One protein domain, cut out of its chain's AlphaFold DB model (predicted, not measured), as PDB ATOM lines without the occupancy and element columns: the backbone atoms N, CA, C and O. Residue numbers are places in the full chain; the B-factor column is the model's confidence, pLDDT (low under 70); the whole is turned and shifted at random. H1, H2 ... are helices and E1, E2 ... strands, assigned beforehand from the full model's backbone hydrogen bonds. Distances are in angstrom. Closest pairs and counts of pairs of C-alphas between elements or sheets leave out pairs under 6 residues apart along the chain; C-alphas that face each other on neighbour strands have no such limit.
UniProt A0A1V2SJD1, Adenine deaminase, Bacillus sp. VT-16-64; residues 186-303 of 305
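Overview. This is residues 186 to 303 of the 305 residues of the protein "Adenine deaminase" of Bacillus sp. VT-16-64 (UniProt A0A1V2SJD1). There is little regular structure: H1 covers part of one face of an antiparallel sheet, order E4 E3 E6 E5 E7, and residues 256 to 257, paired with residues 208 to 209 of E1 and with residues 238 to 239 of E3, tie the hairpin E1 and E2 to this sheet. The 118 printed residues, under half in named elements and those mostly strand, run E1 E2 E3 E4 E5 E6 H1 E7. The whole is compact, radius of gyration of the C-alphas 13.8 A, spanning 41 by 32 by 28 A.

Arrangement. Start at E3, residues 238 to 244: within hydrogen-bond range, N 243 meets O 252 of E4, 251 to 253, at 2.8 A, and N 242 meets O 278 of E6, 276 to 280, at 2.8 A. Next come E5, 265 to 268, with N 266 and O 279 at 2.8 A, and E7, 299 to 302, with N 302 and O 265 at 3.2 A. H1, 283 to 290, is on the sheet at a height of 7.0 A, every O i to N i+4 pair within hydrogen-bond range; its closest C-alphas to E5 are Met 286 and Gly 265, 4.1 A. E6, H1 and E7 make a split strand-helix-strand unit, E5 between its strands, with a left-handed crossover. In the hairpin E1, 205 to 210, and E2, 216 to 221, N 207 and O 219 are 2.8 A apart.

Along the chain. Find E1 beginning at C-alpha 205 (-71.551, 152.005, 22.955) and E7 ending at C-alpha 302 (-53.251, 146.591, 3.431); E3 spans 19.5 A.

Size, cuts and confidence. The printed part has no cut; links E2 to E3 and E4 to E5 are long, and residues 292 to 303 have pLDDT under 70.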
ATOM      1  N   SER A 186     -43.373 143.527  20.049       92.94
ATOM      2  CA  SER A 186     -44.296 142.799  20.927       92.94
ATOM      3  C   SER A 186     -45.467 143.642  21.440       92.94
ATOM      4  O   SER A 186     -46.517 143.089  21.732       92.94
ATOM      5  N   PHE A 187     -45.296 144.962  21.570       93.38
ATOM      6  CA  PHE A 187     -46.371 145.862  21.990       93.38
ATOM      7  C   PHE A 187     -47.417 146.026  20.881       93.38
ATOM      8  O   PHE A 187     -48.607 145.954  21.148       93.38
ATOM      9  N   LEU A 188     -46.976 146.182  19.630       93.94
ATOM     10  CA  LEU A 188     -47.867 146.314  18.470       93.94
ATOM     11  C   LEU A 188     -48.488 144.979  18.019       93.94
ATOM     12  O   LEU A 188     -49.477 144.966  17.297       93.94
ATOM     13  N   GLU A 189     -47.907 143.848  18.414       94.44
ATOM     14  CA  GLU A 189     -48.460 142.516  18.130       94.44
ATOM     15  C   GLU A 189     -49.550 142.084  19.125       94.44
ATOM     16  O   GLU A 189     -50.251 141.104  18.864       94.44
ATOM     17  N   ASP A 190     -49.730 142.811  20.233       95.25
ATOM     18  CA  ASP A 190     -50.820 142.562  21.176       95.25
ATOM     19  C   ASP A 190     -52.170 142.965  20.560       95.25
ATOM     20  O   ASP A 190     -52.486 144.144  20.399       95.25
ATOM     21  N   LEU A 191     -53.005 141.975  20.234       95.38
ATOM     22  CA  LEU A 191     -54.308 142.208  19.608       95.38
ATOM     23  C   LEU A 191     -55.278 142.966  20.523       95.38
ATOM     24  O   LEU A 191     -56.158 143.677  20.024       95.38
ATOM     25  N   HIS A 192     -55.098 142.883  21.845       94.75
ATOM     26  CA  HIS A 192     -55.910 143.638  22.793       94.75
ATOM     27  C   HIS A 192     -55.687 145.144  22.666       94.75
ATOM     28  O   HIS A 192     -56.552 145.914  23.085       94.75
ATOM     29  N   LEU A 193     -54.592 145.589  22.042       95.19
ATOM     30  CA  LEU A 193     -54.335 146.996  21.739       95.19
ATOM     31  C   LEU A 193     -55.423 147.609  20.843       95.19
ATOM     32  O   LEU A 193     -55.721 148.797  20.960       95.19
ATOM     33  N   TYR A 194     -56.060 146.791  20.003       96.56
ATOM     34  CA  TYR A 194     -57.017 147.233  18.986       96.56
ATOM     35  C   TYR A 194     -58.480 146.943  19.348       96.56
ATOM     36  O   TYR A 194     -59.382 147.503  18.733       96.56
ATOM     37  N   GLN A 195     -58.738 146.100  20.351       95.25
ATOM     38  CA  GLN A 195     -60.097 145.720  20.744       95.25
ATOM     39  C   GLN A 195     -60.730 146.716  21.715       95.25
ATOM     40  O   GLN A 195     -60.134 147.055  22.745       95.25
ATOM     41  N   TYR A 196     -61.970 147.118  21.435       96.56
ATOM     42  CA  TYR A 196     -62.771 147.951  22.329       96.56
ATOM     43  C   TYR A 196     -63.336 147.113  23.496       96.56
ATOM     44  O   TYR A 196     -64.080 146.162  23.236       96.56
ATOM     45  N   PRO A 197     -63.004 147.423  24.766       96.12
ATOM     46  CA  PRO A 197     -63.534 146.703  25.924       96.12
ATOM     47  C   PRO A 197     -65.039 146.922  26.078       96.12
ATOM     48  O   PRO A 197     -65.509 148.059  26.078       96.12
ATOM     49  N   HIS A 198     -65.795 145.839  26.225       96.25
ATOM     50  CA  HIS A 198     -67.247 145.878  26.338       96.25
ATOM     51  C   HIS A 198     -67.764 144.573  26.943       96.25
ATOM     52  O   HIS A 198     -67.719 143.535  26.292       96.25
ATOM     53  N   SER A 199     -68.228 144.608  28.193       94.50
ATOM     54  CA  SER A 199     -68.636 143.399  28.930       94.50
ATOM     55  C   SER A 199     -70.145 143.152  28.956       94.50
ATOM     56  O   SER A 199     -70.553 142.035  29.253       94.50
ATOM     57  N   ASP A 200     -70.960 144.167  28.660       94.25
ATOM     58  CA  ASP A 200     -72.422 144.093  28.725       94.25
ATOM     59  C   ASP A 200     -73.042 144.418  27.355       94.25
ATOM     60  O   ASP A 200     -73.149 145.602  27.035       94.25
ATOM     61  N   PRO A 201     -73.473 143.412  26.569       90.31
ATOM     62  CA  PRO A 201     -74.006 143.611  25.217       90.31
ATOM     63  C   PRO A 201     -75.301 144.442  25.163       90.31
ATOM     64  O   PRO A 201     -75.657 144.956  24.101       90.31
ATOM     65  N   GLU A 202     -76.014 144.606  26.283       93.50
ATOM     66  CA  GLU A 202     -77.218 145.443  26.333       93.50
ATOM     67  C   GLU A 202     -76.896 146.931  26.512       93.50
ATOM     68  O   GLU A 202     -77.705 147.802  26.148       93.50
ATOM     69  N   SER A 203     -75.708 147.244  27.034       96.12
ATOM     70  CA  SER A 203     -75.245 148.617  27.172       96.12
ATOM     71  C   SER A 203     -74.874 149.178  25.796       96.12
ATOM     72  O   SER A 203     -74.007 148.634  25.116       96.12
ATOM     73  N   PRO A 204     -75.458 150.305  25.362       96.56
ATOM     74  CA  PRO A 204     -75.042 150.923  24.115       96.56
ATOM     75  C   PRO A 204     -73.608 151.458  24.219       96.56
ATOM     76  O   PRO A 204     -73.177 151.935  25.273       96.56
ATOM     77  N   VAL A 205     -72.888 151.430  23.100       96.50
ATOM     78  CA  VAL A 205     -71.551 152.005  22.955       96.50
ATOM     79  C   VAL A 205     -71.568 153.182  21.977       96.50
ATOM     80  O   VAL A 205     -72.304 153.148  20.984       96.50
ATOM     81  N   PRO A 206     -70.774 154.235  22.229       97.62
ATOM     82  CA  PRO A 206     -70.688 155.370  21.328       97.62
ATOM     83  C   PRO A 206     -69.897 155.007  20.068       97.62
ATOM     84  O   PRO A 206     -68.730 154.617  20.130       97.62
ATOM     85  N   VAL A 207     -70.525 155.202  18.914       97.75
ATOM     86  CA  VAL A 207     -69.945 155.005  17.585       97.75
ATOM     87  C   VAL A 207     -69.761 156.358  16.902       97.75
ATOM     88  O   VAL A 207     -70.651 157.215  16.909       97.75
ATOM     89  N   VAL A 208     -68.590 156.555  16.296       97.88
ATOM     90  CA  VAL A 208     -68.300 157.719  15.455       97.88
ATOM     91  C   VAL A 208     -68.848 157.447  14.059       97.88
ATOM     92  O   VAL A 208     -68.281 156.676  13.287       97.88
ATOM     93  N   HIS A 209     -69.962 158.090  13.733       96.81
ATOM     94  CA  HIS A 209     -70.653 157.961  12.459       96.81
ATOM     95  C   HIS A 209     -70.178 159.018  11.458       96.81
ATOM     96  O   HIS A 209     -70.411 160.212  11.666       96.81
ATOM     97  N   PHE A 210     -69.567 158.601  10.349       95.44
ATOM     98  CA  PHE A 210     -69.196 159.502   9.253       95.44
ATOM     99  C   PHE A 210     -70.422 159.826   8.386       95.44
ATOM    100  O   PHE A 210     -70.902 158.990   7.619       95.44
ATOM    101  N   LYS A 211     -70.923 161.065   8.491       93.25
ATOM    102  CA  LYS A 211     -71.981 161.604   7.613       93.25
ATOM    103  C   LYS A 211     -71.438 161.935   6.222       93.25
ATOM    104  O   LYS A 211     -72.150 161.817   5.231       93.25
ATOM    105  N   SER A 212     -70.180 162.358   6.171       89.06
ATOM    106  CA  SER A 212     -69.390 162.605   4.966       89.06
ATOM    107  C   SER A 212     -67.909 162.385   5.294       89.06
ATOM    108  O   SER A 212     -67.572 162.042   6.427       89.06
ATOM    109  N   ASN A 213     -67.010 162.638   4.340       86.25
ATOM    110  CA  ASN A 213     -65.562 162.504   4.544       86.25
ATOM    111  C   ASN A 213     -64.991 163.439   5.630       86.25
ATOM    112  O   ASN A 213     -63.887 163.199   6.110       86.25
ATOM    113  N   VAL A 214     -65.715 164.501   6.003       86.38
ATOM    114  CA  VAL A 214     -65.241 165.537   6.943       86.38
ATOM    115  C   VAL A 214     -66.212 165.823   8.094       86.38
ATOM    116  O   VAL A 214     -65.862 166.552   9.016       86.38
ATOM    117  N   ILE A 215     -67.425 165.256   8.071       89.31
ATOM    118  CA  ILE A 215     -68.440 165.465   9.114       89.31
ATOM    119  C   ILE A 215     -68.714 164.151   9.832       89.31
ATOM    120  O   ILE A 215     -69.183 163.182   9.232       89.31
ATOM    121  N   THR A 216     -68.515 164.158  11.147       95.31
ATOM    122  CA  THR A 216     -68.852 163.045  12.035       95.31
ATOM    123  C   THR A 216     -70.004 163.398  12.969       95.31
ATOM    124  O   THR A 216     -70.219 164.560  13.310       95.31
ATOM    125  N   ALA A 217     -70.728 162.387  13.432       96.88
ATOM    126  CA  ALA A 217     -71.703 162.495  14.507       96.88
ATOM    127  C   ALA A 217     -71.562 161.312  15.467       96.88
ATOM    128  O   ALA A 217     -71.033 160.266  15.101       96.88
ATOM    129  N   ARG A 218     -72.053 161.466  16.696       97.25
ATOM    130  CA  ARG A 218     -72.190 160.342  17.622       97.25
ATOM    131  C   ARG A 218     -73.461 159.561  17.292       97.25
ATOM    132  O   ARG A 218     -74.516 160.164  17.095       97.25
ATOM    133  N   LYS A 219     -73.354 158.236  17.279       97.12
ATOM    134  CA  LYS A 219     -74.474 157.295  17.218       97.12
ATOM    135  C   LYS A 219     -74.239 156.220  18.268       97.12
ATOM    136  O   LYS A 219     -73.186 155.601  18.267       97.12
ATOM    137  N   ASP A 220     -75.197 156.000  19.151       97.38
ATOM    138  CA  ASP A 220     -75.077 154.960  20.171       97.38
ATOM    139  C   ASP A 220     -75.666 153.651  19.624       97.38
ATOM    140  O   ASP A 220     -76.778 153.642  19.094       97.38
ATOM    141  N   MET A 221     -74.902 152.558  19.692       96.38
ATOM    142  CA  MET A 221     -75.277 151.252  19.133       96.38
ATOM    143  C   MET A 221     -75.106 150.152  20.175       96.38
ATOM    144  O   MET A 221     -74.142 150.167  20.932       96.38
ATOM    145  N   ARG A 222     -76.017 149.176  20.199       96.25
ATOM    146  CA  ARG A 222     -75.786 147.908  20.902       96.25
ATOM    147  C   ARG A 222     -75.006 146.992  19.977       96.25
ATOM    148  O   ARG A 222     -75.414 146.813  18.832       96.25
ATOM    149  N   LEU A 223     -73.883 146.473  20.457       95.44
ATOM    150  CA  LEU A 223     -72.976 145.638  19.679       95.44
ATOM    151  C   LEU A 223     -72.689 144.350  20.454       95.44
ATOM    152  O   LEU A 223     -72.665 144.373  21.684       95.44
ATOM    153  N   PRO A 224     -72.482 143.219  19.764       95.12
ATOM    154  CA  PRO A 224     -72.223 141.959  20.440       95.12
ATOM    155  C   PRO A 224     -70.895 142.017  21.199       95.12
ATOM    156  O   PRO A 224     -69.940 142.685  20.791       95.12
ATOM    157  N   SER A 225     -70.845 141.282  22.309       94.94
ATOM    158  CA  SER A 225     -69.661 141.132  23.147       94.94
ATOM    159  C   SER A 225     -69.209 139.677  23.172       94.94
ATOM    160  O   SER A 225     -70.011 138.774  23.409       94.94
ATOM    161  N   VAL A 226     -67.912 139.453  22.966       94.12
ATOM    162  CA  VAL A 226     -67.262 138.147  23.097       94.12
ATOM    163  C   VAL A 226     -66.014 138.319  23.956       94.12
ATOM    164  O   VAL A 226     -65.143 139.136  23.660       94.12
ATOM    165  N   ASN A 227     -65.915 137.546  25.042       93.44
ATOM    166  CA  ASN A 227     -64.791 137.582  25.990       93.44
ATOM    167  C   ASN A 227     -64.488 138.985  26.557       93.44
ATOM    168  O   ASN A 227     -63.333 139.318  26.809       93.44
ATOM    169  N   GLY A 228     -65.519 139.813  26.757       95.31
ATOM    170  CA  GLY A 228     -65.376 141.159  27.322       95.31
ATOM    171  C   GLY A 228     -64.940 142.237  26.325       95.31
ATOM    172  O   GLY A 228     -64.579 143.335  26.751       95.31
ATOM    173  N   TYR A 229     -64.990 141.956  25.022       96.50
ATOM    174  CA  TYR A 229     -64.696 142.907  23.950       96.50
ATOM    175  C   TYR A 229     -65.821 142.933  22.921       96.50
ATOM    176  O   TYR A 229     -66.517 141.938  22.741       96.50
ATOM    177  N   ILE A 230     -65.965 144.056  22.213       95.62
ATOM    178  CA  ILE A 230     -66.865 144.138  21.055       95.62
ATOM    179  C   ILE A 230     -66.427 143.133  19.987       95.62
ATOM    180  O   ILE A 230     -65.229 142.979  19.745       95.62
ATOM    181  N   ASP A 231     -67.399 142.498  19.332       94.00
ATOM    182  CA  ASP A 231     -67.185 141.650  18.161       94.00
ATOM    183  C   ASP A 231     -67.821 142.246  16.889       94.00
ATOM    184  O   ASP A 231     -69.018 142.151  16.647       94.00
ATOM    185  N   LEU A 232     -67.005 142.846  16.023       93.12
ATOM    186  CA  LEU A 232     -67.450 143.394  14.735       93.12
ATOM    187  C   LEU A 232     -67.488 142.360  13.591       93.12
ATOM    188  O   LEU A 232     -67.669 142.745  12.435       93.12
ATOM    189  N   THR A 233     -67.302 141.059  13.854       87.00
ATOM    190  CA  THR A 233     -67.158 140.038  12.794       87.00
ATOM    191  C   THR A 233     -68.334 140.030  11.810       87.00
ATOM    192  O   THR A 233     -68.121 139.939  10.598       87.00
ATOM    193  N   ILE A 234     -69.565 140.173  12.311       84.94
ATOM    194  CA  ILE A 234     -70.791 140.174  11.495       84.94
ATOM    195  C   ILE A 234     -71.279 141.582  11.103       84.94
ATOM    196  O   ILE A 234     -72.097 141.712  10.192       84.94
ATOM    197  N   GLU A 235     -70.744 142.634  11.726       85.75
ATOM    198  CA  GLU A 235     -71.195 144.022  11.564       85.75
ATOM    199  C   GLU A 235     -70.416 144.741  10.451       85.75
ATOM    200  O   GLU A 235     -69.370 145.361  10.666       85.75
ATOM    201  N   LYS A 236     -70.916 144.650   9.214       85.81
ATOM    202  CA  LYS A 236     -70.280 145.298   8.055       85.81
ATOM    203  C   LYS A 236     -70.297 146.826   8.175       85.81
ATOM    204  O   LYS A 236     -71.289 147.417   8.588       85.81
ATOM    205  N   GLY A 237     -69.219 147.473   7.729       89.31
ATOM    206  CA  GLY A 237     -69.095 148.935   7.747       89.31
ATOM    207  C   GLY A 237     -68.754 149.543   9.112       89.31
ATOM    208  O   GLY A 237     -68.660 150.772   9.200       89.31
ATOM    209  N   LEU A 238     -68.548 148.705  10.139       95.94
ATOM    210  CA  LEU A 238     -67.946 149.089  11.414       95.94
ATOM    211  C   LEU A 238     -66.462 148.706  11.450       95.94
ATOM    212  O   LEU A 238     -66.070 147.643  10.972       95.94
ATOM    213  N   LEU A 239     -65.633 149.574  12.031       97.31
ATOM    214  CA  LEU A 239     -64.185 149.382  12.148       97.31
ATOM    215  C   LEU A 239     -63.703 149.725  13.559       97.31
ATOM    216  O   LEU A 239     -64.245 150.629  14.199       97.31
ATOM    217  N   TYR A 240     -62.630 149.069  13.999       97.75
ATOM    218  CA  TYR A 240     -61.876 149.436  15.193       97.75
ATOM    219  C   TYR A 240     -60.840 150.512  14.855       97.75
ATOM    220  O   TYR A 240     -59.927 150.245  14.075       97.75
ATOM    221  N   PRO A 241     -60.929 151.716  15.433       97.50
ATOM    222  CA  PRO A 241     -59.825 152.654  15.550       97.50
ATOM    223  C   PRO A 241     -59.076 152.462  16.878       97.50
ATOM    224  O   PRO A 241     -59.682 152.342  17.945       97.50
ATOM    225  N   ALA A 242     -57.751 152.543  16.817       97.44
ATOM    226  CA  ALA A 242     -56.872 152.699  17.966       97.44
ATOM    227  C   ALA A 242     -55.896 153.851  17.703       97.44
ATOM    228  O   ALA A 242     -55.125 153.814  16.744       97.44
ATOM    229  N   LEU A 243     -55.936 154.877  18.550       97.06
ATOM    230  CA  LEU A 243     -54.964 155.961  18.567       97.06
ATOM    231  C   LEU A 243     -53.962 155.695  19.688       97.06
ATOM    232  O   LEU A 243     -54.329 155.686  20.864       97.06
ATOM    233  N   ILE A 244     -52.714 155.455  19.313       95.38
ATOM    234  CA  ILE A 244     -51.631 155.039  20.199       95.38
ATOM    235  C   ILE A 244     -50.629 156.182  20.294       95.38
ATOM    236  O   ILE A 244     -50.045 156.592  19.287       95.38
ATOM    237  N   GLU A 245     -50.407 156.666  21.510       93.06
ATOM    238  CA  GLU A 245     -49.426 157.715  21.763       93.06
ATOM    239  C   GLU A 245     -47.995 157.218  21.559       93.06
ATOM    240  O   GLU A 245     -47.643 156.085  21.887       93.06
ATOM    241  N   ARG A 246     -47.154 158.094  21.016       88.56
ATOM    242  CA  ARG A 246     -45.765 157.837  20.630       88.56
ATOM    243  C   ARG A 246     -44.897 157.241  21.730       88.56
ATOM    244  O   ARG A 246     -44.072 156.374  21.440       88.56
ATOM    245  N   ASN A 247     -45.069 157.691  22.967       87.56
ATOM    246  CA  ASN A 247     -44.346 157.225  24.146       87.56
ATOM    247  C   ASN A 247     -45.094 156.127  24.921       87.56
ATOM    248  O   ASN A 247     -44.678 155.774  26.027       87.56
ATOM    249  N   GLN A 248     -46.155 155.553  24.340       89.44
ATOM    250  CA  GLN A 248     -46.925 154.431  24.885       89.44
ATOM    251  C   GLN A 248     -47.604 154.739  26.230       89.44
ATOM    252  O   GLN A 248     -47.886 153.821  26.996       89.44
ATOM    253  N   GLN A 249     -47.869 156.013  26.537       89.69
ATOM    254  CA  GLN A 249     -48.494 156.391  27.811       89.69
ATOM    255  C   GLN A 249     -50.003 156.147  27.822       89.69
ATOM    256  O   GLN A 249     -50.588 155.906  28.876       89.69
ATOM    257  N   TRP A 250     -50.644 156.205  26.655       94.44
ATOM    258  CA  TRP A 250     -52.074 155.962  26.527       94.44
ATOM    259  C   TRP A 250     -52.441 155.398  25.156       94.44
ATOM    260  O   TRP A 250     -51.729 155.559  24.161       94.44
ATOM    261  N   VAL A 251     -53.598 154.737  25.129       95.94
ATOM    262  CA  VAL A 251     -54.233 154.205  23.924       95.94
ATOM    263  C   VAL A 251     -55.713 154.550  23.990       95.94
ATOM    264  O   VAL A 251     -56.401 154.159  24.932       95.94
ATOM    265  N   THR A 252     -56.202 155.268  22.985       96.62
ATOM    266  CA  THR A 252     -57.626 155.581  22.844       96.62
ATOM    267  C   THR A 252     -58.239 154.656  21.809       96.62
ATOM    268  O   THR A 252     -57.737 154.548  20.692       96.62
ATOM    269  N   LYS A 253     -59.343 154.003  22.168       97.12
ATOM    270  CA  LYS A 253     -60.062 153.061  21.308       97.12
ATOM    271  C   LYS A 253     -61.470 153.572  21.044       97.12
ATOM    272  O   LYS A 253     -62.037 154.283  21.871       97.12
ATOM    273  N   GLY A 254     -62.045 153.189  19.915       96.69
ATOM    274  CA  GLY A 254     -63.412 153.564  19.563       96.69
ATOM    275  C   GLY A 254     -64.052 152.551  18.632       96.69
ATOM    276  O   GLY A 254     -63.558 151.435  18.502       96.69
ATOM    277  N   ILE A 255     -65.126 152.980  17.972       97.69
ATOM    278  CA  ILE A 255     -65.770 152.286  16.854       97.69
ATOM    279  C   ILE A 255     -66.106 153.348  15.805       97.69
ATOM    280  O   ILE A 255     -66.678 154.389  16.143       97.69
ATOM    281  N   LEU A 256     -65.724 153.114  14.548       97.25
ATOM    282  CA  LEU A 256     -66.091 153.971  13.415       97.25
ATOM    283  C   LEU A 256     -67.177 153.293  12.586       97.25
ATOM    284  O   LEU A 256     -67.071 152.104  12.311       97.25
ATOM    285  N   GLU A 257     -68.151 154.063  12.115       96.25
ATOM    286  CA  GLU A 257     -69.143 153.640  11.126       96.25
ATOM    287  C   GLU A 257     -68.994 154.487   9.855       96.25
ATOM    288  O   GLU A 257     -68.848 155.709   9.934       96.25
ATOM    289  N   ARG A 258     -69.069 153.843   8.680       93.31
ATOM    290  CA  ARG A 258     -68.996 154.485   7.345       93.31
ATOM    291  C   ARG A 258     -67.666 155.172   7.003       93.31
ATOM    292  O   ARG A 258     -67.620 155.976   6.078       93.31
ATOM    293  N   PHE A 259     -66.576 154.823   7.683       94.00
ATOM    294  CA  PHE A 259     -65.234 155.242   7.260       94.00
ATOM    295  C   PHE A 259     -64.759 154.463   6.020       94.00
ATOM    296  O   PHE A 259     -64.312 155.047   5.038       94.00
ATOM    297  N   ALA A 260     -64.889 153.136   6.058       91.88
ATOM    298  CA  ALA A 260     -64.677 152.226   4.937       91.88
ATOM    299  C   ALA A 260     -65.548 150.976   5.149       91.88
ATOM    300  O   ALA A 260     -65.959 150.698   6.275       91.88
ATOM    301  N   VAL A 261     -65.853 150.241   4.076       85.31
ATOM    302  CA  VAL A 261     -66.742 149.067   4.159       85.31
ATOM    303  C   VAL A 261     -65.983 147.836   4.657       85.31
ATOM    304  O   VAL A 261     -66.378 147.239   5.655       85.31
ATOM    305  N   ASP A 262     -64.870 147.505   4.001       85.00
ATOM    306  CA  ASP A 262     -64.082 146.296   4.255       85.00
ATOM    307  C   ASP A 262     -62.582 146.644   4.319       85.00
ATOM    308  O   ASP A 262     -61.814 146.378   3.395       85.00
ATOM    309  N   LEU A 263     -62.163 147.305   5.403       94.25
ATOM    310  CA  LEU A 263     -60.756 147.635   5.650       94.25
ATOM    311  C   LEU A 263     -60.149 146.657   6.659       94.25
ATOM    312  O   LEU A 263     -60.485 146.709   7.841       94.25
ATOM    313  N   ASP A 264     -59.237 145.795   6.208       94.88
ATOM    314  CA  ASP A 264     -58.586 144.802   7.074       94.88
ATOM    315  C   ASP A 264     -57.686 145.470   8.120       94.88
ATOM    316  O   ASP A 264     -57.857 145.242   9.316       94.88
ATOM    317  N   GLY A 265     -56.776 146.343   7.678       95.25
ATOM    318  CA  GLY A 265     -55.886 147.104   8.548       95.25
ATOM    319  C   GLY A 265     -55.168 148.239   7.814       95.25
ATOM    320  O   GLY A 265     -54.603 148.052   6.737       95.25
ATOM    321  N   LEU A 266     -55.171 149.416   8.430       95.88
ATOM    322  CA  LEU A 266     -54.513 150.651   8.011       95.88
ATOM    323  C   LEU A 266     -53.770 151.220   9.211       95.88
ATOM    324  O   LEU A 266     -54.330 151.286  10.302       95.88
ATOM    325  N   ALA A 267     -52.545 151.690   9.002       94.81
ATOM    326  CA  ALA A 267     -51.815 152.472   9.991       94.81
ATOM    327  C   ALA A 267     -51.318 153.779   9.366       94.81
ATOM    328  O   ALA A 267     -50.806 153.801   8.241       94.81
ATOM    329  N   SER A 268     -51.483 154.884  10.090       92.50
ATOM    330  CA  SER A 268     -51.076 156.211   9.635       92.50
ATOM    331  C   SER A 268     -50.650 157.088  10.802       92.50
ATOM    332  O   SER A 268     -51.312 157.146  11.837       92.50
ATOM    333  N   THR A 269     -49.571 157.837  10.597       89.44
ATOM    334  CA  THR A 269     -49.157 158.936  11.483       89.44
ATOM    335  C   THR A 269     -49.590 160.297  10.933       89.44
ATOM    336  O   THR A 269     -49.309 161.333  11.531       89.44
ATOM    337  N   TYR A 270     -50.243 160.306   9.766       88.00
ATOM    338  CA  TYR A 270     -50.772 161.500   9.121       88.00
ATOM    339  C   TYR A 270     -52.182 161.782   9.645       88.00
ATOM    340  O   TYR A 270     -53.182 161.332   9.086       88.00
ATOM    341  N   ASN A 271     -52.230 162.466  10.783       89.25
ATOM    342  CA  ASN A 271     -53.430 162.964  11.445       89.25
ATOM    343  C   ASN A 271     -53.052 164.186  12.307       89.25
ATOM    344  O   ASN A 271     -51.873 164.425  12.561       89.25
ATOM    345  N   THR A 272     -54.039 164.949  12.779       87.25
ATOM    346  CA  THR A 272     -53.814 166.200  13.531       87.25
ATOM    347  C   THR A 272     -53.121 166.001  14.879       87.25
ATOM    348  O   THR A 272     -52.422 166.899  15.339       87.25
ATOM    349  N   THR A 273     -53.266 164.829  15.506       88.94
ATOM    350  CA  THR A 273     -52.567 164.506  16.763       88.94
ATOM    351  C   THR A 273     -51.111 164.107  16.532       88.94
ATOM    352  O   THR A 273     -50.292 164.196  17.442       88.94
ATOM    353  N   THR A 274     -50.762 163.710  15.301       88.62
ATOM    354  CA  THR A 274     -49.454 163.164  14.893       88.62
ATOM    355  C   THR A 274     -49.038 161.890  15.644       88.62
ATOM    356  O   THR A 274     -47.861 161.511  15.647       88.62
ATOM    357  N   GLU A 275     -50.010 161.220  16.264       92.31
ATOM    358  CA  GLU A 275     -49.860 159.924  16.923       92.31
ATOM    359  C   GLU A 275     -50.138 158.772  15.948       92.31
ATOM    360  O   GLU A 275     -50.553 158.992  14.805       92.31
ATOM    361  N   LEU A 276     -49.885 157.532  16.370       93.88
ATOM    362  CA  LEU A 276     -50.135 156.366  15.530       93.88
ATOM    363  C   LEU A 276     -51.627 156.019  15.552       93.88
ATOM    364  O   LEU A 276     -52.140 155.530  16.555       93.88
ATOM    365  N   LEU A 277     -52.318 156.237  14.435       96.19
ATOM    366  CA  LEU A 277     -53.700 155.810  14.239       96.19
ATOM    367  C   LEU A 277     -53.724 154.497  13.457       96.19
ATOM    368  O   LEU A 277     -53.224 154.436  12.333       96.19
ATOM    369  N   VAL A 278     -54.329 153.468  14.041       97.19
ATOM    370  CA  VAL A 278     -54.549 152.164  13.413       97.19
ATOM    371  C   VAL A 278     -56.047 151.936  13.273       97.19
ATOM    372  O   VAL A 278     -56.778 152.090  14.245       97.19
ATOM    373  N   ILE A 279     -56.519 151.602  12.073       97.44
ATOM    374  CA  ILE A 279     -57.938 151.372  11.782       97.44
ATOM    375  C   ILE A 279     -58.090 150.052  11.037       97.44
ATOM    376  O   ILE A 279     -57.348 149.795  10.094       97.44
ATOM    377  N   GLY A 280     -59.064 149.232  11.406       96.56
ATOM    378  CA  GLY A 280     -59.395 148.039  10.636       96.56
ATOM    379  C   GLY A 280     -60.437 147.163  11.307       96.56
ATOM    380  O   GLY A 280     -60.964 147.496  12.367       96.56
ATOM    381  N   ARG A 281     -60.739 146.036  10.670       94.12
ATOM    382  CA  ARG A 281     -61.632 144.998  11.204       94.12
ATOM    383  C   ARG A 281     -60.894 143.729  11.615       94.12
ATOM    384  O   ARG A 281     -61.363 143.008  12.489       94.12
ATOM    385  N   ASP A 282     -59.754 143.452  10.982       94.88
ATOM    386  CA  ASP A 282     -58.944 142.272  11.258       94.88
ATOM    387  C   ASP A 282     -57.786 142.680  12.170       94.88
ATOM    388  O   ASP A 282     -56.847 143.366  11.765       94.88
ATOM    389  N   LEU A 283     -57.856 142.255  13.432       95.62
ATOM    390  CA  LEU A 283     -56.890 142.656  14.458       95.62
ATOM    391  C   LEU A 283     -55.448 142.271  14.076       95.62
ATOM    392  O   LEU A 283     -54.508 142.992  14.409       95.62
ATOM    393  N   LYS A 284     -55.252 141.163  13.345       95.88
ATOM    394  CA  LYS A 284     -53.920 140.723  12.900       95.88
ATOM    395  C   LYS A 284     -53.399 141.599  11.762       95.88
ATOM    396  O   LYS A 284     -52.211 141.918  11.733       95.88
ATOM    397  N   ALA A 285     -54.261 142.010  10.837       95.88
ATOM    398  CA  ALA A 285     -53.926 142.954   9.780       95.88
ATOM    399  C   ALA A 285     -53.626 144.348  10.349       95.88
ATOM    400  O   ALA A 285     -52.669 144.979   9.907       95.88
ATOM    401  N   MET A 286     -54.368 144.796  11.367       96.31
ATOM    402  CA  MET A 286     -54.081 146.027  12.116       96.31
ATOM    403  C   MET A 286     -52.700 145.979  12.786       96.31
ATOM    404  O   MET A 286     -51.878 146.875  12.569       96.31
ATOM    405  N   ALA A 287     -52.401 144.900  13.519       95.88
ATOM    406  CA  ALA A 287     -51.086 144.668  14.118       95.88
ATOM    407  C   ALA A 287     -49.972 144.704  13.057       95.88
ATOM    408  O   ALA A 287     -48.997 145.448  13.185       95.88
ATOM    409  N   LYS A 288     -50.162 143.985  11.942       94.25
ATOM    410  CA  LYS A 288     -49.221 143.964  10.814       94.25
ATOM    411  C   LYS A 288     -49.023 145.349  10.193       94.25
ATOM    412  O   LYS A 288     -47.882 145.712   9.925       94.25
ATOM    413  N   ALA A 289     -50.092 146.112   9.965       93.50
ATOM    414  CA  ALA A 289     -50.015 147.453   9.388       93.50
ATOM    415  C   ALA A 289     -49.214 148.405  10.291       93.50
ATOM    416  O   ALA A 289     -48.406 149.191   9.798       93.50
ATOM    417  N   SER A 290     -49.390 148.289  11.609       91.50
ATOM    418  CA  SER A 290     -48.698 149.127  12.591       91.50
ATOM    419  C   SER A 290     -47.219 148.763  12.795       91.50
ATOM    420  O   SER A 290     -46.399 149.647  13.038       91.50
ATOM    421  N   GLY A 291     -46.854 147.481  12.663       83.06
ATOM    422  CA  GLY A 291     -45.516 146.958  12.973       83.06
ATOM    423  C   GLY A 291     -44.438 147.186  11.906       83.06
ATOM    424  O   GLY A 291     -43.277 146.827  12.113       83.06
ATOM    425  N   ILE A 292     -44.774 147.761  10.751       61.97
ATOM    426  CA  ILE A 292     -43.803 148.000   9.678       61.97
ATOM    427  C   ILE A 292     -42.959 149.232  10.044       61.97
ATOM    428  O   ILE A 292     -43.465 150.352  10.074       61.97
ATOM    429  N   GLN A 293     -41.647 149.031  10.234       49.41
ATOM    430  CA  GLN A 293     -40.596 150.026  10.551       49.41
ATOM    431  C   GLN A 293     -40.423 151.194   9.539       49.41
ATOM    432  O   GLN A 293     -39.408 151.885   9.537       49.41
ATOM    433  N   GLY A 294     -41.411 151.455   8.682       44.75
ATOM    434  CA  GLY A 294     -41.425 152.524   7.684       44.75
ATOM    435  C   GLY A 294     -42.262 153.752   8.053       44.75
ATOM    436  O   GLY A 294     -42.378 154.644   7.220       44.75
ATOM    437  N   LEU A 295     -42.838 153.844   9.259       48.78
ATOM    438  CA  LEU A 295     -43.610 155.017   9.717       48.78
ATOM    439  C   LEU A 295     -42.714 156.220  10.087       48.78
ATOM    440  O   LEU A 295     -42.930 156.913  11.080       48.78
ATOM    441  N   ARG A 296     -41.693 156.491   9.268       45.44
ATOM    442  CA  ARG A 296     -41.086 157.820   9.166       45.44
ATOM    443  C   ARG A 296     -41.967 158.620   8.200       45.44
ATOM    444  O   ARG A 296     -41.712 158.631   7.006       45.44
ATOM    445  N   ASN A 297     -43.036 159.220   8.733       42.50
ATOM    446  CA  ASN A 297     -43.986 160.104   8.038       42.50
ATOM    447  C   ASN A 297     -44.658 159.502   6.784       42.50
ATOM    448  O   ASN A 297     -44.317 159.856   5.659       42.50
ATOM    449  N   GLY A 298     -45.665 158.634   6.958       48.09
ATOM    450  CA  GLY A 298     -46.437 158.102   5.827       48.09
ATOM    451  C   GLY A 298     -47.711 157.338   6.207       48.09
ATOM    452  O   GLY A 298     -47.942 157.026   7.375       48.09
ATOM    453  N   ARG A 299     -48.535 157.046   5.190       41.50
ATOM    454  CA  ARG A 299     -49.774 156.242   5.242       41.50
ATOM    455  C   ARG A 299     -49.539 154.893   4.543       41.50
ATOM    456  O   ARG A 299     -48.849 154.867   3.525       41.50
ATOM    457  N   ARG A 300     -50.107 153.789   5.049       50.94
ATOM    458  CA  ARG A 300     -50.140 152.486   4.348       50.94
ATOM    459  C   ARG A 300     -51.465 151.755   4.535       50.94
ATOM    460  O   ARG A 300     -51.844 151.486   5.671       50.94
ATOM    461  N   ASP A 301     -52.064 151.332   3.426       43.84
ATOM    462  CA  ASP A 301     -53.232 150.449   3.387       43.84
ATOM    463  C   ASP A 301     -52.789 148.997   3.089       43.84
ATOM    464  O   ASP A 301     -51.920 148.764   2.245       43.84
ATOM    465  N   CYS A 302     -53.358 148.009   3.786       36.06
ATOM    466  CA  CYS A 302     -53.251 146.591   3.431       36.06
ATOM    467  C   CYS A 302     -54.617 146.102   2.932       36.06
ATOM    468  O   CYS A 302     -55.569 146.042   3.707       36.06
ATOM    469  N   HIS A 303     -54.702 145.728   1.655       34.50
ATOM    470  CA  HIS A 303     -55.846 145.016   1.083       34.50
ATOM    471  C   HIS A 303     -55.456 143.554   0.832       34.50
ATOM    472  O   HIS A 303     -54.326 143.282   0.414       34.50
TER     473      HIS A 303